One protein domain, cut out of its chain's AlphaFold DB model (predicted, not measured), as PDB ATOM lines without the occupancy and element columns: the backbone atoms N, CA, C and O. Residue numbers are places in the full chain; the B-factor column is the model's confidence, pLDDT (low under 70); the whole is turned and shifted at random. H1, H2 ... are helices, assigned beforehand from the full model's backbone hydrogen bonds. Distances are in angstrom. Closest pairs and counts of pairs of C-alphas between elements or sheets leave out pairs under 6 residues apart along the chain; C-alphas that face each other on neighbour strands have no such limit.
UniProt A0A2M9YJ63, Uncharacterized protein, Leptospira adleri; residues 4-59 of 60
ATOM      1  N   GLU A   4     -15.739 -19.135  12.895       52.97
ATOM      2  CA  GLU A   4     -17.192 -18.970  13.035       52.97
ATOM      3  C   GLU A   4     -17.808 -18.052  11.958       52.97
ATOM      4  O   GLU A   4     -18.930 -18.282  11.516       52.97
ATOM      5  N   LYS A   5     -17.059 -17.062  11.440       52.62
ATOM      6  CA  LYS A   5     -17.571 -16.122  10.417       52.62
ATOM      7  C   LYS A   5     -17.680 -16.706   9.006       52.62
ATOM      8  O   LYS A   5     -18.427 -16.168   8.195       52.62
ATOM      9  N   ILE A   6     -16.936 -17.767   8.691       56.66
ATOM     10  CA  ILE A   6     -16.910 -18.341   7.333       56.66
ATOM     11  C   ILE A   6     -18.205 -19.114   7.038       56.66
ATOM     12  O   ILE A   6     -18.687 -19.114   5.906       56.66
ATOM     13  N   ASN A   7     -18.803 -19.733   8.059       63.16
ATOM     14  CA  ASN A   7     -20.028 -20.514   7.894       63.16
ATOM     15  C   ASN A   7     -21.259 -19.645   7.606       63.16
ATOM     16  O   ASN A   7     -22.119 -20.057   6.829       63.16
ATOM     17  N   ASP A   8     -21.332 -18.443   8.180       68.06
ATOM     18  CA  ASP A   8     -22.518 -17.589   8.056       68.06
ATOM     19  C   ASP A   8     -22.690 -17.040   6.625       68.06
ATOM     20  O   ASP A   8     -23.774 -17.134   6.049       68.06
ATOM     21  N   ASP A   9     -21.604 -16.582   5.986       82.19
ATOM     22  CA  ASP A   9     -21.630 -16.098   4.590       82.19
ATOM     23  C   ASP A   9     -21.987 -17.220   3.601       82.19
ATOM     24  O   ASP A   9     -22.775 -17.032   2.666       82.19
ATOM     25  N   TYR A  10     -21.463 -18.426   3.844       84.62
ATOM     26  CA  TYR A  10     -21.783 -19.599   3.037       84.62
ATOM     27  C   TYR A  10     -23.268 -19.958   3.132       84.62
ATOM     28  O   TYR A  10     -23.926 -20.099   2.097       84.62
ATOM     29  N   ILE A  11     -23.817 -20.062   4.348       84.50
ATOM     30  CA  ILE A  11     -25.239 -20.359   4.554       84.50
ATOM     31  C   ILE A  11     -26.094 -19.274   3.899       84.50
ATOM     32  O   ILE A  11     -26.997 -19.597   3.127       84.50
ATOM     33  N   GLN A  12     -25.759 -18.000   4.092       87.56
ATOM     34  CA  GLN A  12     -26.519 -16.886   3.531       87.56
ATOM     35  C   GLN A  12     -26.551 -16.895   1.993       87.56
ATOM     36  O   GLN A  12     -27.589 -16.612   1.380       87.56
ATOM     37  N   ARG A  13     -25.444 -17.281   1.344       89.75
ATOM     38  CA  ARG A  13     -25.403 -17.508  -0.109       89.75
ATOM     39  C   ARG A  13     -26.297 -18.665  -0.537       89.75
ATOM     40  O   ARG A  13     -27.030 -18.519  -1.516       89.75
ATOM     41  N   GLN A  14     -26.261 -19.788   0.181       89.69
ATOM     42  CA  GLN A  14     -27.110 -20.943  -0.123       89.69
ATOM     43  C   GLN A  14     -28.598 -20.587   0.000       89.69
ATOM     44  O   GLN A  14     -29.367 -20.873  -0.916       89.69
ATOM     45  N   GLU A  15     -28.998 -19.895   1.071       89.50
ATOM     46  CA  GLU A  15     -30.368 -19.402   1.266       89.50
ATOM     47  C   GLU A  15     -30.835 -18.521   0.101       89.50
ATOM     48  O   GLU A  15     -31.925 -18.720  -0.435       89.50
ATOM     49  N   ASN A  16     -30.008 -17.557  -0.319       91.94
ATOM     50  CA  ASN A  16     -30.340 -16.658  -1.425       91.94
ATOM     51  C   ASN A  16     -30.517 -17.423  -2.743       91.94
ATOM     52  O   ASN A  16     -31.492 -17.194  -3.460       91.94
ATOM     53  N   LEU A  17     -29.610 -18.358  -3.052       91.12
ATOM     54  CA  LEU A  17     -29.731 -19.222  -4.230       91.12
ATOM     55  C   LEU A  17     -31.027 -20.039  -4.187       91.12
ATOM     56  O   LEU A  17     -31.699 -20.183  -5.211       91.12
ATOM     57  N   TRP A  18     -31.405 -20.528  -3.005       90.06
ATOM     58  CA  TRP A  18     -32.625 -21.301  -2.827       90.06
ATOM     59  C   TRP A  18     -33.898 -20.470  -2.999       90.06
ATOM     60  O   TRP A  18     -34.822 -20.916  -3.681       90.06
ATOM     61  N   ILE A  19     -33.935 -19.243  -2.470       90.06
ATOM     62  CA  ILE A  19     -35.041 -18.300  -2.711       90.06
ATOM     63  C   ILE A  19     -35.178 -18.036  -4.208       90.06
ATOM     64  O   ILE A  19     -36.263 -18.189  -4.760       90.06
ATOM     65  N   ILE A  20     -34.080 -17.685  -4.885       91.81
ATOM     66  CA  ILE A  20     -34.090 -17.400  -6.328       91.81
ATOM     67  C   ILE A  20     -34.600 -18.615  -7.110       91.81
ATOM     68  O   ILE A  20     -35.368 -18.471  -8.064       91.81
ATOM     69  N   HIS A  21     -34.196 -19.821  -6.709       90.12
ATOM     70  CA  HIS A  21     -34.698 -21.054  -7.298       90.12
ATOM     71  C   HIS A  21     -36.214 -21.192  -7.104       90.12
ATOM     72  O   HIS A  21     -36.926 -21.420  -8.080       90.12
ATOM     73  N   CYS A  22     -36.723 -20.990  -5.886       88.75
ATOM     74  CA  CYS A  22     -38.151 -21.078  -5.587       88.75
ATOM     75  C   CYS A  22     -38.978 -20.043  -6.364       88.75
ATOM     76  O   CYS A  22     -39.953 -20.410  -7.017       88.75
ATOM     77  N   GLU A  23     -38.551 -18.780  -6.388       90.25
ATOM     78  CA  GLU A  23     -39.219 -17.714  -7.143       90.25
ATOM     79  C   GLU A  23     -39.242 -18.016  -8.650       90.25
ATOM     80  O   GLU A  23     -40.259 -17.829  -9.316       90.25
ATOM     81  N   ASN A  24     -38.154 -18.555  -9.208       92.69
ATOM     82  CA  ASN A  24     -38.127 -18.976 -10.611       92.69
ATOM     83  C   ASN A  24     -39.094 -20.130 -10.906       92.69
ATOM     84  O   ASN A  24     -39.633 -20.199 -12.011       92.69
ATOM     85  N   PHE A  25     -39.315 -21.037  -9.952       89.56
ATOM     86  CA  PHE A  25     -40.320 -22.093 -10.083       89.56
ATOM     87  C   PHE A  25     -41.725 -21.500 -10.090       89.56
ATOM     88  O   PHE A  25     -42.469 -21.760 -11.036       89.56
ATOM     89  N   LEU A  26     -42.035 -20.628  -9.127       86.94
ATOM     90  CA  LEU A  26     -43.323 -19.933  -9.060       86.94
ATOM     91  C   LEU A  26     -43.622 -19.157 -10.346       86.94
ATOM     92  O   LEU A  26     -44.705 -19.292 -10.909       86.94
ATOM     93  N   ARG A  27     -42.643 -18.406 -10.867       88.44
ATOM     94  CA  ARG A  27     -42.779 -17.655 -12.130       88.44
ATOM     95  C   ARG A  27     -43.062 -18.554 -13.334       88.44
ATOM     96  O   ARG A  27     -43.668 -18.103 -14.298       88.44
ATOM     97  N   LYS A  28     -42.626 -19.814 -13.287       90.38
ATOM     98  CA  LYS A  28     -42.897 -20.832 -14.313       90.38
ATOM     99  C   LYS A  28     -44.187 -21.621 -14.043       90.38
ATOM    100  O   LYS A  28     -44.426 -22.609 -14.733       90.38
ATOM    101  N   GLY A  29     -44.979 -21.240 -13.035       84.88
ATOM    102  CA  GLY A  29     -46.175 -21.970 -12.606       84.88
ATOM    103  C   GLY A  29     -45.870 -23.328 -11.967       84.88
ATOM    104  O   GLY A  29     -46.740 -24.192 -11.903       84.88
ATOM    105  N   LYS A  30     -44.625 -23.552 -11.532       85.56
ATOM    106  CA  LYS A  30     -44.200 -24.778 -10.855       85.56
ATOM    107  C   LYS A  30     -44.183 -24.573  -9.348       85.56
ATOM    108  O   LYS A  30     -43.846 -23.502  -8.852       85.56
ATOM    109  N   ILE A  31     -44.475 -25.645  -8.625       84.69
ATOM    110  CA  ILE A  31     -44.411 -25.662  -7.167       84.69
ATOM    111  C   ILE A  31     -42.972 -26.035  -6.764       84.69
ATOM    112  O   ILE A  31     -42.478 -27.075  -7.212       84.69
ATOM    113  N   PRO A  32     -42.261 -25.199  -5.985       85.62
ATOM    114  CA  PRO A  32     -40.937 -25.544  -5.467       85.62
ATOM    115  C   PRO A  32     -40.996 -26.722  -4.478       85.62
ATOM    116  O   PRO A  32     -42.060 -27.064  -3.960       85.62
ATOM    117  N   LYS A  33     -39.842 -27.347  -4.199       85.25
ATOM    118  CA  LYS A  33     -39.741 -28.485  -3.261       85.25
ATOM    119  C   LYS A  33     -40.297 -28.136  -1.880       85.25
ATOM    120  O   LYS A  33     -40.153 -26.996  -1.433       85.25
ATOM    121  N   ARG A  34     -40.870 -29.122  -1.180       84.94
ATOM    122  CA  ARG A  34     -41.425 -28.921   0.169       84.94
ATOM    123  C   ARG A  34     -40.315 -28.631   1.178       84.94
ATOM    124  O   ARG A  34     -39.192 -29.103   1.032       84.94
ATOM    125  N   TRP A  35     -40.657 -27.904   2.244       85.19
ATOM    126  CA  TRP A  35     -39.743 -27.609   3.356       85.19
ATOM    127  C   TRP A  35     -39.077 -28.871   3.920       85.19
ATOM    128  O   TRP A  35     -37.883 -28.885   4.212       85.19
ATOM    129  N   GLU A  36     -39.849 -29.947   4.054       85.94
ATOM    130  CA  GLU A  36     -39.393 -31.226   4.603       85.94
ATOM    131  C   GLU A  36     -38.270 -31.848   3.766       85.94
ATOM    132  O   GLU A  36     -37.332 -32.407   4.334       85.94
ATOM    133  N   GLU A  37     -38.303 -31.646   2.447       86.94
ATOM    134  CA  GLU A  37     -37.332 -32.170   1.481       86.94
ATOM    135  C   GLU A  37     -36.034 -31.350   1.415       86.94
ATOM    136  O   GLU A  37     -35.102 -31.720   0.696       86.94
ATOM    137  N   LEU A  38     -35.953 -30.228   2.137       85.25
ATOM    138  CA  LEU A  38     -34.747 -29.411   2.149       85.25
ATOM    139  C   LEU A  38     -33.629 -30.028   2.993       85.25
ATOM    140  O   LEU A  38     -33.895 -30.589   4.065       85.25
ATOM    141  N   PRO A  39     -32.365 -29.854   2.574       86.00
ATOM    142  CA  PRO A  39     -31.217 -30.198   3.399       86.00
ATOM    143  C   PRO A  39     -31.220 -29.473   4.752       86.00
ATOM    144  O   PRO A  39     -31.642 -28.324   4.858       86.00
ATOM    145  N   GLN A  40     -30.699 -30.105   5.805       85.88
ATOM    146  CA  GLN A  40     -30.718 -29.515   7.151       85.88
ATOM    147  C   GLN A  40     -29.889 -28.226   7.263       85.88
ATOM    148  O   GLN A  40     -30.295 -27.311   7.970       85.88
ATOM    149  N   TYR A  41     -28.793 -28.110   6.506       83.25
ATOM    150  CA  TYR A  41     -27.926 -26.925   6.511       83.25
ATOM    151  C   TYR A  41     -28.616 -25.650   5.995       83.25
ATOM    152  O   TYR A  41     -28.169 -24.551   6.302       83.25
ATOM    153  N   ILE A  42     -29.693 -25.789   5.211       84.06
ATOM    154  CA  ILE A  42     -30.458 -24.659   4.665       84.06
ATOM    155  C   ILE A  42     -31.777 -24.432   5.408       84.06
ATOM    156  O   ILE A  42     -32.473 -23.454   5.152       84.06
ATOM    157  N   LYS A  43     -32.134 -25.309   6.358       88.31
ATOM    158  CA  LYS A  43     -33.333 -25.187   7.204       88.31
ATOM    159  C   LYS A  43     -33.129 -24.160   8.325       88.31
ATOM    160  O   LYS A  43     -33.353 -24.435   9.501       88.31
ATOM    161  N   THR A  44     -32.700 -22.965   7.950       89.75
ATOM    162  CA  THR A  44     -32.491 -21.832   8.850       89.75
ATOM    163  C   THR A  44     -33.818 -21.162   9.206       89.75
ATOM    164  O   THR A  44     -34.849 -21.359   8.550       89.75
ATOM    165  N   GLU A  45     -33.808 -20.297  10.222       89.56
ATOM    166  CA  GLU A  45     -35.000 -19.522  10.575       89.56
ATOM    167  C   GLU A  45     -35.459 -18.596   9.433       89.56
ATOM    168  O   GLU A  45     -36.660 -18.416   9.213       89.56
ATOM    169  N   ARG A  46     -34.517 -18.055   8.651       89.00
ATOM    170  CA  ARG A  46     -34.815 -17.199   7.497       89.00
ATOM    171  C   ARG A  46     -35.537 -17.969   6.392       89.00
ATOM    172  O   ARG A  46     -36.565 -17.503   5.902       89.00
ATOM    173  N   MET A  47     -35.056 -19.165   6.046       89.50
ATOM    174  CA  MET A  47     -35.730 -20.033   5.075       89.50
ATOM    175  C   MET A  47     -37.088 -20.514   5.579       89.50
ATOM    176  O   MET A  47     -38.039 -20.580   4.801       89.50
ATOM    177  N   ARG A  48     -37.227 -20.761   6.886       90.56
ATOM    178  CA  ARG A  48     -38.517 -21.120   7.483       90.56
ATOM    179  C   ARG A  48     -39.547 -20.004   7.297       90.56
ATOM    180  O   ARG A  48     -40.665 -20.285   6.873       90.56
ATOM    181  N   LYS A  49     -39.171 -18.746   7.567       91.38
ATOM    182  CA  LYS A  49     -40.032 -17.568   7.336       91.38
ATOM    183  C   LYS A  49     -40.427 -17.458   5.862       91.38
ATOM    184  O   LYS A  49     -41.613 -17.324   5.573       91.38
ATOM    185  N   TYR A  50     -39.467 -17.620   4.948       90.25
ATOM    186  CA  TYR A  50     -39.737 -17.626   3.507       90.25
ATOM    187  C   TYR A  50     -40.762 -18.699   3.111       90.25
ATOM    188  O   TYR A  50     -41.721 -18.396   2.412       90.25
ATOM    189  N   TYR A  51     -40.624 -19.935   3.601       89.31
ATOM    190  CA  TYR A  51     -41.555 -21.022   3.277       89.31
ATOM    191  C   TYR A  51     -42.971 -20.814   3.826       89.31
ATOM    192  O   TYR A  51     -43.942 -21.230   3.194       89.31
ATOM    193  N   VAL A  52     -43.110 -20.163   4.983       90.62
ATOM    194  CA  VAL A  52     -44.425 -19.785   5.521       90.62
ATOM    195  C   VAL A  52     -45.100 -18.760   4.610       90.62
ATOM    196  O   VAL A  52     -46.277 -18.916   4.288       90.62
ATOM    197  N   GLU A  53     -44.368 -17.739   4.158       89.69
ATOM    198  CA  GLU A  53     -44.896 -16.755   3.205       89.69
ATOM    199  C   GLU A  53     -45.211 -17.379   1.846       89.69
ATOM    200  O   GLU A  53     -46.269 -17.130   1.276       89.69
ATOM    201  N   LEU A  54     -44.326 -18.241   1.352       86.94
ATOM    202  CA  LEU A  54     -44.512 -19.009   0.129       86.94
ATOM    203  C   LEU A  54     -45.805 -19.830   0.173       86.94
ATOM    204  O   LEU A  54     -46.576 -19.800  -0.780       86.94
ATOM    205  N   LYS A  55     -46.073 -20.521   1.290       86.31
ATOM    206  CA  LYS A  55     -47.314 -21.284   1.470       86.31
ATOM    207  C   LYS A  55     -48.541 -20.373   1.409       86.31
ATOM    208  O   LYS A  55     -49.480 -20.704   0.699       86.31
ATOM    209  N   LYS A  56     -48.507 -19.207   2.067       87.00
ATOM    210  CA  LYS A  56     -49.595 -18.212   2.001       87.00
ATOM    211  C   LYS A  56     -49.851 -17.680   0.589       87.00
ATOM    212  O   LYS A  56     -50.968 -17.298   0.297       87.00
ATOM    213  N   ARG A  57     -48.829 -17.617  -0.273       82.56
ATOM    214  CA  ARG A  57     -48.975 -17.189  -1.679       82.56
ATOM    215  C   ARG A  57     -49.554 -18.281  -2.582       82.56
ATOM    216  O   ARG A  57     -50.064 -17.970  -3.651       82.56
ATOM    217  N   LEU A  58     -49.386 -19.544  -2.194       79.81
ATOM    218  CA  LEU A  58     -49.853 -20.714  -2.941       79.81
ATOM    219  C   LEU A  58     -51.244 -21.187  -2.499       79.81
ATOM    220  O   LEU A  58     -51.908 -21.891  -3.257       79.81
ATOM    221  N   GLU A  59     -51.660 -20.842  -1.282       72.94
ATOM    222  CA  GLU A  59     -53.011 -21.066  -0.766       72.94
ATOM    223  C   GLU A  59     -53.901 -19.894  -1.250       72.94
ATOM    224  O   GLU A  59     -53.574 -18.750  -0.931       72.94
TER     225      GLU A  59
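What this domain is: This is residues 4 to 59 of the 60 residues of an uncharacterized protein of Leptospira adleri (UniProt A0A2M9YJ63). A long helix, H1, and a shorter one, H2, run side by side and the same way, and the link of residues 28 to 44 folds back between the end of H1 and the start of H2. Residues 4 to 10 of H1 stick out at one end of this rod. The printed part has 56 residues with two named helices, H1 then H2, and no named strand; the class is all helix. It is only just compact, close to loose, with a radius of gyration of the C-alphas of 11.8 A and spans of 38 by 17 by 17 A.

How they stand to each other: H1, residues 4 to 27, and H2, residues 45 to 58, only just touch, with 3 pairs of C-alphas within 8 A. Residues 15 to 19 of H1 alone touch H2, and residues 46 to 50 of H2 alone touch H1. The closest C-alphas, those of Glu 15 and Met 47, are 6.6 A apart. The helices run the same way at a shallow tilt of 7 degrees. In H2 every O i to N i+4 pair is within hydrogen-bond range; in H1, 17 of 20.

Where its parts are: H1 measures 35.9 A from C-alpha 4 at (-17.192, -18.970, 13.035) to C-alpha 27. H2 measures 20.1 A, ending at C-alpha 58 at (-49.853, -20.714, -2.941).

The domain as a whole: The farthest C-alphas, those of Glu 4 and Gly 29, are 38.8 A apart. The printed part has no cut, and the link from H1 to H2 is long. Residues 4 to 8 have pLDDT under 70.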